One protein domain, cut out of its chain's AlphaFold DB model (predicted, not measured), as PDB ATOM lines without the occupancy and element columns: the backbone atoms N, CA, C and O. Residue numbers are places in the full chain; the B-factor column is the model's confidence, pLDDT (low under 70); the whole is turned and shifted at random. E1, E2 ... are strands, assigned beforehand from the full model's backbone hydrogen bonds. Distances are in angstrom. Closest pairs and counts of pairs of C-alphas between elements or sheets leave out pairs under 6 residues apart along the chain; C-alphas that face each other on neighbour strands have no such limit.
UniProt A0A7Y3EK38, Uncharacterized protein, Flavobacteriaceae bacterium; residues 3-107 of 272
ATOM      1  N   PRO A   3     128.554 142.181  96.205       91.00
ATOM      2  CA  PRO A   3     129.366 143.283  96.710       91.00
ATOM      3  C   PRO A   3     130.795 143.173  96.170       91.00
ATOM      4  O   PRO A   3     131.345 142.077  96.080       91.00
ATOM      5  N   VAL A   4     131.398 144.310  95.828       95.25
ATOM      6  CA  VAL A   4     132.841 144.399  95.588       95.25
ATOM      7  C   VAL A   4     133.468 144.968  96.847       95.25
ATOM      8  O   VAL A   4     133.012 145.987  97.358       95.25
ATOM      9  N   SER A   5     134.453 144.259  97.385       95.00
ATOM     10  CA  SER A   5     135.044 144.567  98.686       95.00
ATOM     11  C   SER A   5     136.551 144.378  98.640       95.00
ATOM     12  O   SER A   5     137.056 143.587  97.840       95.00
ATOM     13  N   VAL A   6     137.251 145.086  99.517       94.94
ATOM     14  CA  VAL A   6     138.670 144.855  99.792       94.94
ATOM     15  C   VAL A   6     138.768 143.807 100.894       94.94
ATOM     16  O   VAL A   6     138.021 143.872 101.869       94.94
ATOM     17  N   ILE A   7     139.669 142.841 100.733       95.12
ATOM     18  CA  ILE A   7     139.941 141.797 101.725       95.12
ATOM     19  C   ILE A   7     141.383 141.990 102.182       95.12
ATOM     20  O   ILE A   7     142.288 141.980 101.352       95.12
ATOM     21  N   SER A   8     141.578 142.204 103.479       94.00
ATOM     22  CA  SER A   8     142.918 142.302 104.073       94.00
ATOM     23  C   SER A   8     143.561 140.932 104.290       94.00
ATOM     24  O   SER A   8     142.885 139.896 104.275       94.00
ATOM     25  N   ASP A   9     144.858 140.937 104.588       91.88
ATOM     26  CA  ASP A   9     145.619 139.726 104.911       91.88
ATOM     27  C   ASP A   9     145.071 138.989 106.147       91.88
ATOM     28  O   ASP A   9     145.111 137.765 106.206       91.88
ATOM     29  N   ASN A  10     144.434 139.711 107.076       93.94
ATOM     30  CA  ASN A  10     143.792 139.137 108.265       93.94
ATOM     31  C   ASN A  10     142.321 138.733 108.042       93.94
ATOM     32  O   ASN A  10     141.631 138.371 108.990       93.94
ATOM     33  N   GLY A  11     141.804 138.837 106.813       93.44
ATOM     34  CA  GLY A  11     140.424 138.460 106.485       93.44
ATOM     35  C   GLY A  11     139.362 139.521 106.782       93.44
ATOM     36  O   GLY A  11     138.181 139.286 106.533       93.44
ATOM     37  N   ASN A  12     139.746 140.714 107.248       96.38
ATOM     38  CA  ASN A  12     138.800 141.826 107.379       96.38
ATOM     39  C   ASN A  12     138.313 142.280 105.998       96.38
ATOM     40  O   ASN A  12     139.115 142.403 105.065       96.38
ATOM     41  N   VAL A  13     137.011 142.562 105.899       96.62
ATOM     42  CA  VAL A  13     136.337 142.980 104.665       96.62
ATOM     43  C   VAL A  13     135.939 144.449 104.755       96.62
ATOM     44  O   VAL A  13     135.192 144.838 105.650       96.62
ATOM     45  N   TYR A  14     136.390 145.249 103.793       95.25
ATOM     46  CA  TYR A  14     136.077 146.675 103.701       95.25
ATOM     47  C   TYR A  14     135.216 146.961 102.474       95.25
ATOM     48  O   TYR A  14     135.444 146.411 101.390       95.25
ATOM     49  N   SER A  15     134.229 147.841 102.634       91.81
ATOM     50  CA  SER A  15     133.396 148.291 101.523       91.81
ATOM     51  C   SER A  15     134.198 149.156 100.551       91.81
ATOM     52  O   SER A  15     135.042 149.957 100.949       91.81
ATOM     53  N   LEU A  16     133.919 148.992  99.259       93.25
ATOM     54  CA  LEU A  16     134.508 149.792  98.193       93.25
ATOM     55  C   LEU A  16     133.422 150.659  97.552       93.25
ATOM     56  O   LEU A  16     132.414 150.136  97.072       93.25
ATOM     57  N   ASN A  17     133.650 151.971  97.512       94.62
ATOM     58  CA  ASN A  17     132.735 152.947  96.924       94.62
ATOM     59  C   ASN A  17     133.482 153.832  95.927       94.62
ATOM     60  O   ASN A  17     134.658 154.133  96.128       94.62
ATOM     61  N   ALA A  18     132.788 154.280  94.882       94.31
ATOM     62  CA  ALA A  18     133.267 155.391  94.064       94.31
ATOM     63  C   ALA A  18     132.861 156.713  94.727       94.31
ATOM     64  O   ALA A  18     131.782 156.793  95.311       94.31
ATOM     65  N   ILE A  19     133.715 157.729  94.636       95.12
ATOM     66  CA  ILE A  19     133.467 159.061  95.197       95.12
ATOM     67  C   ILE A  19     133.262 160.030  94.034       95.12
ATOM     68  O   ILE A  19     134.074 160.049  93.110       95.12
ATOM     69  N   THR A  20     132.163 160.782  94.039       92.25
ATOM     70  CA  THR A  20     131.933 161.857  93.060       92.25
ATOM     71  C   THR A  20     132.730 163.105  93.432       92.25
ATOM     72  O   THR A  20     133.185 163.221  94.567       92.25
ATOM     73  N   GLU A  21     132.841 164.073  92.520       92.75
ATOM     74  CA  GLU A  21     133.487 165.369  92.803       92.75
ATOM     75  C   GLU A  21     132.872 166.065  94.029       92.75
ATOM     76  O   GLU A  21     133.599 166.527  94.902       92.75
ATOM     77  N   ASP A  22     131.546 165.994  94.178       93.31
ATOM     78  CA  ASP A  22     130.823 166.544  95.338       93.31
ATOM     79  C   ASP A  22     130.949 165.706  96.633       93.31
ATOM     80  O   ASP A  22     130.271 165.969  97.622       93.31
ATOM     81  N   GLY A  23     131.760 164.641  96.639       93.50
ATOM     82  CA  GLY A  23     131.987 163.780  97.809       93.50
ATOM     83  C   GLY A  23     130.948 162.674  98.048       93.50
ATOM     84  O   GLY A  23     131.083 161.904  99.006       93.50
ATOM     85  N   ASN A  24     129.938 162.529  97.183       93.62
ATOM     86  CA  ASN A  24     128.928 161.476  97.315       93.62
ATOM     87  C   ASN A  24     129.522 160.087  97.055       93.62
ATOM     88  O   ASN A  24     130.335 159.888  96.150       93.62
ATOM     89  N   LYS A  25     129.067 159.096  97.829       95.25
ATOM     90  CA  LYS A  25     129.506 157.700  97.724       95.25
ATOM     91  C   LYS A  25     128.553 156.904  96.841       95.25
ATOM     92  O   LYS A  25     127.362 156.826  97.123       95.25
ATOM     93  N   LEU A  26     129.089 156.265  95.808       94.88
ATOM     94  CA  LEU A  26     128.359 155.351  94.938       94.88
ATOM     95  C   LEU A  26     128.766 153.905  95.212       94.88
ATOM     96  O   LEU A  26     129.951 153.562  95.203       94.88
ATOM     97  N   ASP A  27     127.760 153.052  95.368       93.00
ATOM     98  CA  ASP A  27     127.926 151.614  95.547       93.00
ATOM     99  C   ASP A  27     128.611 150.979  94.331       93.00
ATOM    100  O   ASP A  27     128.162 151.156  93.195       93.00
ATOM    101  N   ILE A  28     129.634 150.155  94.570       95.12
ATOM    102  CA  ILE A  28     130.264 149.332  93.531       95.12
ATOM    103  C   ILE A  28     129.831 147.877  93.688       95.12
ATOM    104  O   ILE A  28     130.042 147.249  94.729       95.12
ATOM    105  N   LYS A  29     129.234 147.310  92.633       93.50
ATOM    106  CA  LYS A  29     128.730 145.929  92.649       93.50
ATOM    107  C   LYS A  29     129.077 145.172  91.370       93.50
ATOM    108  O   LYS A  29     129.123 145.740  90.279       93.50
ATOM    109  N   GLY A  30     129.214 143.856  91.506       93.12
ATOM    110  CA  GLY A  30     129.084 142.906  90.407       93.12
ATOM    111  C   GLY A  30     127.619 142.811  89.973       93.12
ATOM    112  O   GLY A  30     126.761 142.347  90.732       93.12
ATOM    113  N   ILE A  31     127.339 143.276  88.759       90.81
ATOM    114  CA  ILE A  31     125.997 143.450  88.201       90.81
ATOM    115  C   ILE A  31     125.529 142.170  87.518       90.81
ATOM    116  O   ILE A  31     124.473 141.641  87.848       90.81
ATOM    117  N   ARG A  32     126.315 141.663  86.564       89.75
ATOM    118  CA  ARG A  32     125.951 140.525  85.713       89.75
ATOM    119  C   ARG A  32     127.193 139.743  85.311       89.75
ATOM    120  O   ARG A  32     128.247 140.335  85.113       89.75
ATOM    121  N   ARG A  33     127.054 138.426  85.176       90.19
ATOM    122  CA  ARG A  33     128.101 137.532  84.674       90.19
ATOM    123  C   ARG A  33     127.852 137.188  83.201       90.19
ATOM    124  O   ARG A  33     126.719 136.876  82.841       90.19
ATOM    125  N   TYR A  34     128.913 137.221  82.404       90.12
ATOM    126  CA  TYR A  34     129.016 136.781  81.015       90.12
ATOM    127  C   TYR A  34     130.208 135.827  80.914       90.12
ATOM    128  O   TYR A  34     131.356 136.263  81.004       90.12
ATOM    129  N   GLY A  35     129.944 134.523  80.836       89.19
ATOM    130  CA  GLY A  35     130.996 133.511  80.794       89.19
ATOM    131  C   GLY A  35     131.891 133.572  82.032       89.19
ATOM    132  O   GLY A  35     131.437 133.394  83.168       89.19
ATOM    133  N   ASN A  36     133.170 133.870  81.828       90.62
ATOM    134  CA  ASN A  36     134.160 134.040  82.896       90.62
ATOM    135  C   ASN A  36     134.213 135.460  83.488       90.62
ATOM    136  O   ASN A  36     134.948 135.687  84.446       90.62
ATOM    137  N   ILE A  37     133.474 136.419  82.932       92.75
ATOM    138  CA  ILE A  37     133.574 137.834  83.292       92.75
ATOM    139  C   ILE A  37     132.353 138.284  84.085       92.75
ATOM    140  O   ILE A  37     131.212 138.017  83.723       92.75
ATOM    141  N   VAL A  38     132.585 139.006  85.177       93.25
ATOM    142  CA  VAL A  38     131.561 139.688  85.968       93.25
ATOM    143  C   VAL A  38     131.679 141.185  85.720       93.25
ATOM    144  O   VAL A  38     132.695 141.808  86.021       93.25
ATOM    145  N   MET A  39     130.610 141.773  85.197       93.44
ATOM    146  CA  MET A  39     130.487 143.206  84.971       93.44
ATOM    147  C   MET A  39     130.430 143.926  86.311       93.44
ATOM    148  O   MET A  39     129.464 143.751  87.054       93.44
ATOM    149  N   ILE A  40     131.436 144.744  86.610       94.81
ATOM    150  CA  ILE A  40     131.452 145.599  87.796       94.81
ATOM    151  C   ILE A  40     131.097 147.017  87.367       94.81
ATOM    152  O   ILE A  40     131.649 147.532  86.394       94.81
ATOM    153  N   LYS A  41     130.153 147.641  88.072       94.25
ATOM    154  CA  LYS A  41     129.739 149.025  87.820       94.25
ATOM    155  C   LYS A  41     129.520 149.752  89.146       94.25
ATOM    156  O   LYS A  41     129.116 149.130  90.133       94.25
ATOM    157  N   ALA A  42     129.745 151.064  89.138       94.88
ATOM    158  CA  ALA A  42     129.201 151.948  90.161       94.88
ATOM    159  C   ALA A  42     127.716 152.216  89.870       94.88
ATOM    160  O   ALA A  42     127.306 152.280  88.704       94.88
ATOM    161  N   ILE A  43     126.905 152.343  90.917       92.56
ATOM    162  CA  ILE A  43     125.453 152.500  90.816       92.56
ATOM    163  C   ILE A  43     125.055 153.846  91.416       92.56
ATOM    164  O   ILE A  43     125.275 154.103  92.594       92.56
ATOM    165  N   THR A  44     124.436 154.695  90.601       91.19
ATOM    166  CA  THR A  44     123.846 155.961  91.071       91.19
ATOM    167  C   THR A  44     122.568 155.723  91.876       91.19
ATOM    168  O   THR A  44     121.914 154.684  91.741       91.19
ATOM    169  N   GLU A  45     122.121 156.725  92.632       86.44
ATOM    170  CA  GLU A  45     120.831 156.681  93.335       86.44
ATOM    171  C   GLU A  45     119.657 156.384  92.389       86.44
ATOM    172  O   GLU A  45     118.809 155.540  92.688       86.44
ATOM    173  N   LYS A  46     119.669 156.968  91.184       87.06
ATOM    174  CA  LYS A  46     118.672 156.722  90.126       87.06
ATOM    175  C   LYS A  46     118.805 155.341  89.460       87.06
ATOM    176  O   LYS A  46     117.988 154.982  88.619       87.06
ATOM    177  N   GLY A  47     119.816 154.545  89.817       85.44
ATOM    178  CA  GLY A  47     120.035 153.195  89.286       85.44
ATOM    179  C   GLY A  47     120.759 153.131  87.945       85.44
ATOM    180  O   GLY A  47     120.820 152.055  87.352       85.44
ATOM    181  N   LYS A  48     121.313 154.249  87.463       89.94
ATOM    182  CA  LYS A  48     122.212 154.267  86.302       89.94
ATOM    183  C   LYS A  48     123.545 153.616  86.671       89.94
ATOM    184  O   LYS A  48     124.082 153.896  87.745       89.94
ATOM    185  N   TYR A  49     124.070 152.803  85.757       91.94
ATOM    186  CA  TYR A  49     125.385 152.184  85.876       91.94
ATOM    187  C   TYR A  49     126.476 153.045  85.263       91.94
ATOM    188  O   TYR A  49     126.328 153.557  84.153       91.94
ATOM    189  N   ILE A  50     127.589 153.142  85.980       92.31
ATOM    190  CA  ILE A  50     128.798 153.842  85.558       92.31
ATOM    191  C   ILE A  50     129.926 152.812  85.458       92.31
ATOM    192  O   ILE A  50     130.115 151.984  86.354       92.31
ATOM    193  N   GLY A  51     130.636 152.819  84.329       91.56
ATOM    194  CA  GLY A  51     131.806 151.970  84.117       91.56
ATOM    195  C   GLY A  51     132.961 152.376  85.028       91.56
ATOM    196  O   GLY A  51     133.175 153.560  85.255       91.56
ATOM    197  N   LEU A  52     133.703 151.394  85.531       93.75
ATOM    198  CA  LEU A  52     134.923 151.632  86.295       93.75
ATOM    199  C   LEU A  52     136.136 151.428  85.391       93.75
ATOM    200  O   LEU A  52     136.213 150.412  84.696       93.75
ATOM    201  N   LYS A  53     137.076 152.373  85.428       93.88
ATOM    202  CA  LYS A  53     138.293 152.351  84.615       93.88
ATOM    203  C   LYS A  53     139.536 152.376  85.505       93.88
ATOM    204  O   LYS A  53     139.606 153.174  86.433       93.88
ATOM    205  N   ALA A  54     140.512 151.527  85.201       94.31
ATOM    206  CA  ALA A  54     141.903 151.763  85.572       94.31
ATOM    207  C   ALA A  54     142.514 152.691  84.525       94.31
ATOM    208  O   ALA A  54     142.387 152.412  83.333       94.31
ATOM    209  N   ILE A  55     143.165 153.762  84.969       94.12
ATOM    210  CA  ILE A  55     143.814 154.747  84.105       94.12
ATOM    211  C   ILE A  55     145.309 154.689  84.406       94.12
ATOM    212  O   ILE A  55     145.711 154.832  85.560       94.12
ATOM    213  N   SER A  56     146.122 154.403  83.396       92.56
ATOM    214  CA  SER A  56     147.581 154.433  83.520       92.56
ATOM    215  C   SER A  56     148.105 155.876  83.537       92.56
ATOM    216  O   SER A  56     147.383 156.796  83.146       92.56
ATOM    217  N   PRO A  57     149.373 156.099  83.933       95.50
ATOM    218  CA  PRO A  57     149.974 157.435  83.917       95.50
ATOM    219  C   PRO A  57     149.960 158.124  82.542       95.50
ATOM    220  O   PRO A  57     149.872 159.344  82.479       95.50
ATOM    221  N   ASP A  58     150.001 157.358  81.446       94.69
ATOM    222  CA  ASP A  58     149.898 157.860  80.064       94.69
ATOM    223  C   ASP A  58     148.443 157.996  79.567       94.69
ATOM    224  O   ASP A  58     148.204 158.244  78.386       94.69
ATOM    225  N   GLY A  59     147.456 157.818  80.449       93.31
ATOM    226  CA  GLY A  59     146.037 158.006  80.151       93.31
ATOM    227  C   GLY A  59     145.344 156.821  79.474       93.31
ATOM    228  O   GLY A  59     144.136 156.893  79.234       93.31
ATOM    229  N   LYS A  60     146.043 155.710  79.193       91.69
ATOM    230  CA  LYS A  60     145.392 154.495  78.674       91.69
ATOM    231  C   LYS A  60     144.419 153.932  79.704       91.69
ATOM    232  O   LYS A  60     144.684 153.901  80.904       91.69
ATOM    233  N   GLN A  61     143.274 153.460  79.219       92.06
ATOM    234  CA  GLN A  61     142.193 152.993  80.078       92.06
ATOM    235  C   GLN A  61     141.918 151.506  79.898       92.06
ATOM    236  O   GLN A  61     141.789 151.014  78.779       92.06
ATOM    237  N   ASN A  62     141.724 150.818  81.018       91.81
ATOM    238  CA  ASN A  62     141.242 149.444  81.074       91.81
ATOM    239  C   ASN A  62     139.971 149.369  81.913       91.81
ATOM    240  O   ASN A  62     139.813 150.110  82.879       91.81
ATOM    241  N   ASP A  63     139.068 148.458  81.580       92.44
ATOM    242  CA  ASP A  63     137.887 148.214  82.401       92.44
ATOM    243  C   ASP A  63     138.248 147.443  83.668       92.44
ATOM    244  O   ASP A  63     139.022 146.488  83.621       92.44
ATOM    245  N   ILE A  64     137.599 147.774  84.781       95.00
ATOM    246  CA  ILE A  64     137.637 146.951  85.993       95.00
ATOM    247  C   ILE A  64     136.504 145.927  85.954       95.00
ATOM    248  O   ILE A  64     135.324 146.289  85.921       95.00
ATOM    249  N   LYS A  65     136.846 144.635  85.988       94.69
ATOM    250  CA  LYS A  65     135.874 143.529  85.969       94.69
ATOM    251  C   LYS A  65     136.223 142.468  87.000       94.69
ATOM    252  O   LYS A  65     137.342 142.401  87.503       94.69
ATOM    253  N   GLY A  66     135.242 141.629  87.314       94.81
ATOM    254  CA  GLY A  66     135.479 140.385  88.031       94.81
ATOM    255  C   GLY A  66     135.857 139.284  87.045       94.81
ATOM    256  O   GLY A  66     135.212 139.143  86.011       94.81
ATOM    257  N   ILE A  67     136.868 138.490  87.366       93.62
ATOM    258  CA  ILE A  67     137.308 137.335  86.589       93.62
ATOM    259  C   ILE A  67     137.047 136.073  87.397       93.62
ATOM    260  O   ILE A  67     137.410 135.978  88.572       93.62
ATOM    261  N   LYS A  68     136.435 135.095  86.735       92.44
ATOM    262  CA  LYS A  68     136.273 133.732  87.219       92.44
ATOM    263  C   LYS A  68     137.161 132.802  86.408       92.44
ATOM    264  O   LYS A  68     137.064 132.723  85.184       92.44
ATOM    265  N   VAL A  69     138.040 132.094  87.097       88.44
ATOM    266  CA  VAL A  69     138.803 130.973  86.547       88.44
ATOM    267  C   VAL A  69     138.118 129.642  86.856       88.44
ATOM    268  O   VAL A  69     138.278 128.699  86.080       88.44
ATOM    269  N   ASN A  70     137.276 129.604  87.895       81.62
ATOM    270  CA  ASN A  70     136.422 128.474  88.249       81.62
ATOM    271  C   ASN A  70     134.975 128.642  87.747       81.62
ATOM    272  O   ASN A  70     134.409 129.737  87.710       81.62
ATOM    273  N   ARG A  71     134.331 127.526  87.372       71.19
ATOM    274  CA  ARG A  71     132.947 127.538  86.855       71.19
ATOM    275  C   ARG A  71     131.887 127.735  87.945       71.19
ATOM    276  O   ARG A  71     130.837 128.313  87.658       71.19
ATOM    277  N   GLY A  72     132.173 127.285  89.167       80.44
ATOM    278  CA  GLY A  72     131.254 127.332  90.305       80.44
ATOM    279  C   GLY A  72     130.962 128.740  90.834       80.44
ATOM    280  O   GLY A  72     131.613 129.721  90.476       80.44
ATOM    281  N   GLU A  73     129.972 128.832  91.724       83.19
ATOM    282  CA  GLU A  73     129.583 130.091  92.383       83.19
ATOM    283  C   GLU A  73     130.680 130.630  93.309       83.19
ATOM    284  O   GLU A  73     130.857 131.840  93.433       83.19
ATOM    285  N   ARG A  74     131.448 129.736  93.935       90.19
ATOM    286  CA  ARG A  74     132.613 130.089  94.742       90.19
ATOM    287  C   ARG A  74     133.870 129.993  93.893       90.19
ATOM    288  O   ARG A  74     134.086 128.983  93.231       90.19
ATOM    289  N   GLU A  75     134.685 131.034  93.947       91.25
ATOM    290  CA  GLU A  75     136.010 131.044  93.339       91.25
ATOM    291  C   GLU A  75     137.027 130.383  94.267       91.25
ATOM    292  O   GLU A  75     137.700 129.441  93.861       91.25
ATOM    293  N   LEU A  76     137.077 130.849  95.519       91.31
ATOM    294  CA  LEU A  76     137.871 130.300  96.619       91.31
ATOM    295  C   LEU A  76     137.429 130.893  97.967       91.31
ATOM    296  O   LEU A  76     136.492 131.694  98.033       91.31
ATOM    297  N   VAL A  77     138.119 130.496  99.033       91.81
ATOM    298  CA  VAL A  77     138.075 131.148 100.345       91.81
ATOM    299  C   VAL A  77     139.434 131.806 100.583       91.81
ATOM    300  O   VAL A  77     140.448 131.116 100.572       91.81
ATOM    301  N   LEU A  78     139.457 133.131 100.728       91.00
ATOM    302  CA  LEU A  78     140.658 133.940 100.945       91.00
ATOM    303  C   LEU A  78     140.611 134.497 102.364       91.00
ATOM    304  O   LEU A  78     139.711 135.276 102.664       91.00
ATOM    305  N   ASN A  79     141.541 134.093 103.230       91.62
ATOM    306  CA  ASN A  79     141.617 134.559 104.623       91.62
ATOM    307  C   ASN A  79     140.264 134.435 105.360       91.62
ATOM    308  O   ASN A  79     139.786 135.373 105.984       91.62
ATOM    309  N   GLY A  80     139.580 133.295 105.200       92.69
ATOM    310  CA  GLY A  80     138.248 133.048 105.778       92.69
ATOM    311  C   GLY A  80     137.070 133.680 105.021       92.69
ATOM    312  O   GLY A  80     135.916 133.355 105.294       92.69
ATOM    313  N   VAL A  81     137.326 134.520 104.016       93.81
ATOM    314  CA  VAL A  81     136.294 135.210 103.231       93.81
ATOM    315  C   VAL A  81     135.984 134.446 101.949       93.81
ATOM    316  O   VAL A  81     136.867 134.125 101.157       93.81
ATOM    317  N   THR A  82     134.705 134.174 101.694       93.88
ATOM    318  CA  THR A  82     134.276 133.528 100.444       93.88
ATOM    319  C   THR A  82     134.321 134.521  99.282       93.88
ATOM    320  O   THR A  82     133.614 135.527  99.290       93.88
ATOM    321  N   VAL A  83     135.104 134.212  98.248       94.00
ATOM    322  CA  VAL A  83     135.273 135.054  97.056       94.00
ATOM    323  C   VAL A  83     134.473 134.484  95.887       94.00
ATOM    324  O   VAL A  83     134.531 133.287  95.607       94.00
ATOM    325  N   HIS A  84     133.732 135.345  95.182       92.81
ATOM    326  CA  HIS A  84     132.967 134.972  93.981       92.81
ATOM    327  C   HIS A  84     133.756 135.146  92.674       92.81
ATOM    328  O   HIS A  84     133.571 134.363  91.744       92.81
ATOM    329  N   ALA A  85     134.593 136.180  92.583       95.06
ATOM    330  CA  ALA A  85     135.415 136.499  91.417       95.06
ATOM    331  C   ALA A  85     136.576 137.415  91.832       95.06
ATOM    332  O   ALA A  85     136.465 138.155  92.811       95.06
ATOM    333  N   HIS A  86     137.661 137.407  91.062       94.50
ATOM    334  CA  HIS A  86     138.816 138.282  91.268       94.50
ATOM    335  C   HIS A  86     138.640 139.611  90.542       94.50
ATOM    336  O   HIS A  86     138.377 139.612  89.347       94.50
ATOM    337  N   VAL A  87     138.847 140.742  91.212       95.12
ATOM    338  CA  VAL A  87     138.812 142.053  90.545       95.12
ATOM    339  C   VAL A  87     140.121 142.283  89.788       95.12
ATOM    340  O   VAL A  87     141.198 142.200  90.382       95.12
ATOM    341  N   LYS A  88     140.041 142.547  88.481       93.44
ATOM    342  CA  LYS A  88     141.188 142.808  87.599       93.44
ATOM    343  C   LYS A  88     140.862 143.901  86.580       93.44
ATOM    344  O   LYS A  88     139.709 144.056  86.176       93.44
ATOM    345  N   ALA A  89     141.893 144.634  86.167       92.69
ATOM    346  CA  ALA A  89     141.830 145.529  85.019       92.69
ATOM    347  C   ALA A  89     142.047 144.724  83.731       92.69
ATOM    348  O   ALA A  89     142.927 143.863  83.692       92.69
ATOM    349  N   MET A  90     141.247 144.974  82.696       89.38
ATOM    350  CA  MET A  90     141.324 144.249  81.427       89.38
ATOM    351  C   MET A  90     140.814 145.070  80.240       89.38
ATOM    352  O   MET A  90     139.998 145.981  80.406       89.38
ATOM    353  N   HIS A  91     141.247 144.693  79.035       85.25
ATOM    354  CA  HIS A  91     140.782 145.304  77.795       85.25
ATOM    355  C   HIS A  91     139.260 145.165  77.629       85.25
ATOM    356  O   HIS A  91     138.640 144.147  77.980       85.25
ATOM    357  N   THR A  92     138.663 146.225  77.085       80.00
ATOM    358  CA  THR A  92     137.226 146.295  76.803       80.00
ATOM    359  C   THR A  92     136.874 145.291  75.707       80.00
ATOM    360  O   THR A  92     137.614 145.142  74.738       80.00
ATOM    361  N   ALA A  93     135.744 144.593  75.836       73.81
ATOM    362  CA  ALA A  93     135.251 143.773  74.731       73.81
ATOM    363  C   ALA A  93     134.676 144.698  73.649       73.81
ATOM    364  O   ALA A  93     133.890 145.585  73.976       73.81
ATOM    365  N   ALA A  94     134.996 144.462  72.374       72.56
ATOM    366  CA  ALA A  94     134.549 145.311  71.263       72.56
ATOM    367  C   ALA A  94     133.019 145.542  71.208       72.56
ATOM    368  O   ALA A  94     132.557 146.569  70.720       72.56
ATOM    369  N   ASN A  95     132.217 144.611  71.727       74.75
ATOM    370  CA  ASN A  95     130.754 144.641  71.706       74.75
ATOM    371  C   ASN A  95     130.098 144.977  73.059       74.75
ATOM    372  O   ASN A  95     128.871 144.931  73.157       74.75
ATOM    373  N   GLU A  96     130.867 145.330  74.095       80.31
ATOM    374  CA  GLU A  96     130.341 145.454  75.463       80.31
ATOM    375  C   GLU A  96     129.214 146.490  75.606       80.31
ATOM    376  O   GLU A  96     128.324 146.322  76.441       80.31
ATOM    377  N   ALA A  97     129.190 147.530  74.769       80.06
ATOM    378  CA  ALA A  97     128.120 148.531  74.771       80.06
ATOM    379  C   ALA A  97     126.719 147.930  74.535       80.06
ATOM    380  O   ALA A  97     125.718 148.523  74.933       80.06
ATOM    381  N   LYS A  98     126.640 146.745  73.914       82.12
ATOM    382  CA  LYS A  98     125.390 146.028  73.636       82.12
ATOM    383  C   LYS A  98     124.956 145.115  74.790       82.12
ATOM    384  O   LYS A  98     123.839 144.604  74.773       82.12
ATOM    385  N   PHE A  99     125.800 144.913  75.804       86.25
ATOM    386  CA  PHE A  99     125.508 143.989  76.897       86.25
ATOM    387  C   PHE A  99     124.353 144.495  77.755       86.25
ATOM    388  O   PHE A  99     124.419 145.531  78.421       86.25
ATOM    389  N   ARG A 100     123.279 143.708  77.795       84.56
ATOM    390  CA  ARG A 100     122.120 143.994  78.640       84.56
ATOM    391  C   ARG A 100     122.474 143.882  80.128       84.56
ATOM    392  O   ARG A 100     122.762 142.805  80.637       84.56
ATOM    393  N   MET A 101     122.321 144.959  80.883       85.12
ATOM    394  CA  MET A 101     122.478 144.918  82.341       85.12
ATOM    395  C   MET A 101     121.153 144.577  83.038       85.12
ATOM    396  O   MET A 101     120.068 144.828  82.510       85.12
ATOM    397  N   TYR A 102     121.227 144.001  84.239       83.81
ATOM    398  CA  TYR A 102     120.039 143.824  85.077       83.81
ATOM    399  C   TYR A 102     119.520 145.170  85.572       83.81
ATOM    400  O   TYR A 102     120.302 146.090  85.791       83.81
ATOM    401  N   LYS A 103     118.207 145.305  85.773       81.62
ATOM    402  CA  LYS A 103     117.623 146.552  86.299       81.62
ATOM    403  C   LYS A 103     117.878 146.669  87.806       81.62
ATOM    404  O   LYS A 103     117.963 145.652  88.495       81.62
ATOM    405  N   LYS A 104     117.923 147.899  88.341       73.56
ATOM    406  CA  LYS A 104     118.080 148.161  89.791       73.56
ATOM    407  C   LYS A 104     117.028 147.421  90.637       73.56
ATOM    408  O   LYS A 104     117.343 146.894  91.697       73.56
ATOM    409  N   SER A 105     115.795 147.308  90.142       77.06
ATOM    410  CA  SER A 105     114.702 146.581  90.813       77.06
ATOM    411  C   SER A 105     114.971 145.082  91.016       77.06
ATOM    412  O   SER A 105     114.240 144.408  91.737       77.06
ATOM    413  N   GLU A 106     116.018 144.534  90.403       74.38
ATOM    414  CA  GLU A 106     116.360 143.115  90.467       74.38
ATOM    415  C   GLU A 106     117.519 142.800  91.426       74.38
ATOM    416  O   GLU A 106     117.927 141.641  91.526       74.38
ATOM    417  N   ILE A 107     118.054 143.801  92.137       67.56
ATOM    418  CA  ILE A 107     119.303 143.707  92.913       67.56
ATOM    419  C   ILE A 107     119.314 142.571  93.946       67.56
ATOM    420  O   ILE A 107     120.327 141.869  94.060       67.56
TER     421      ILE A 107
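AT A GLANCE: This is residues 3 to 107 of the 272 residues of an uncharacterized protein of Flavobacteriaceae bacterium (UniProt A0A7Y3EK38). A strongly twisted, branched sheet of seven strands makes the body, with E4 and E5 running through its middle and E8 joined to E5 along only part of its length. Two small hairpins, E1 with E2 and E9 with E10, lie beyond the sheet, and the unnamed last stretch, residues 91 to 107, runs along the outside. The printed part has 105 residues with no named helix and eleven named strands, E1 to E11 in order along the chain; the class is all strand, though under half of the residues, 50 of 105, are in named elements. The neighbour strands of the branched sheet are antiparallel, as are those of the two small sheets, E1 - E2 and E9 - E10. The whole is compact, with a radius of gyration of the C-alphas of 14.4 A, and rounded, spanning 38 by 34 by 32 A.

HOW THE PARTS SIT: Begin with E5, residues 37 to 43, which has three neighbours. On one side of it is E4, residues 25 to 34, antiparallel at 154 degrees; look at N 31 and O 39, within hydrogen-bond range at 2.8 A. On the other side of E5 are E6, residues 49 to 51, beside residues 41 to 43, and E8, residues 61 to 67, beside residues 37 to 40. N 50 and O 42 are 2.9 A apart between E5 and E6, and N 38 and O 66 are 2.8 A apart between E5 and E8. E3, residues 17 to 19, is the edge strand on the other side of E4 from E5, with N 26 and O 18 within hydrogen-bond range at 2.8 A; E3, E4, E5 and E6 form a meander, each strand the antiparallel neighbour of the one before. Around E8, E7, residues 53 to 55, lies on the same side as E5, with N 54 and O 62 at 2.8 A. On the other side of E8 is the edge strand E11, residues 86 to 90, antiparallel at 151 degrees, with N 67 and O 86 at 2.7 A. Move on to the hairpin of E1, residues 5 to 7, and E2, residues 13 to 15, where N 6 and O 14 are 2.9 A apart. The hairpin of E9, residues 76 to 78, and E10, residues 81 to 83, has N 78 and O 81 at 2.8 A. The closest C-alphas of E1 and E10 are those of Ile 7 and Val 81, 7.7 A apart. E8 and E9 are apart.

IN THESE COORDINATES: Find C-alpha 25 at (129.506, 157.700, 97.724); from there E4, the longest strand, runs 26.8 A to C-alpha 34 at (129.016, 136.781, 81.015). E5 comes back over residues 37 to 43, 18.4 A long, and E8, residues 61 to 67, is 17.6 A. E11, residues 86 to 90, measures 11.8 A and ends at C-alpha 90, (141.324, 144.249, 81.427). The other strands, E1, E2, E3, E6, E7, E9 and E10, have three residues each. Look across the breaks: E2 runs on into E3 at 35 degrees, E6 into E7 at 27 degrees, and E10 into E11 at 41 degrees.

THE WHOLE: The two C-alphas farthest apart are those of Asp 22 and Arg 71, 40.0 A. The printed part runs from residue 3 to 107 with no cut. No link is long, and the one from E8 to E9, 8 residues, is short but not tight. The C-alphas of residues 91 to 107 lie 13 to 19 A from the mean of the C-alphas. The mean pLDDT of the printed part is 90.1, and residue 107 is under 70 in this predicted model.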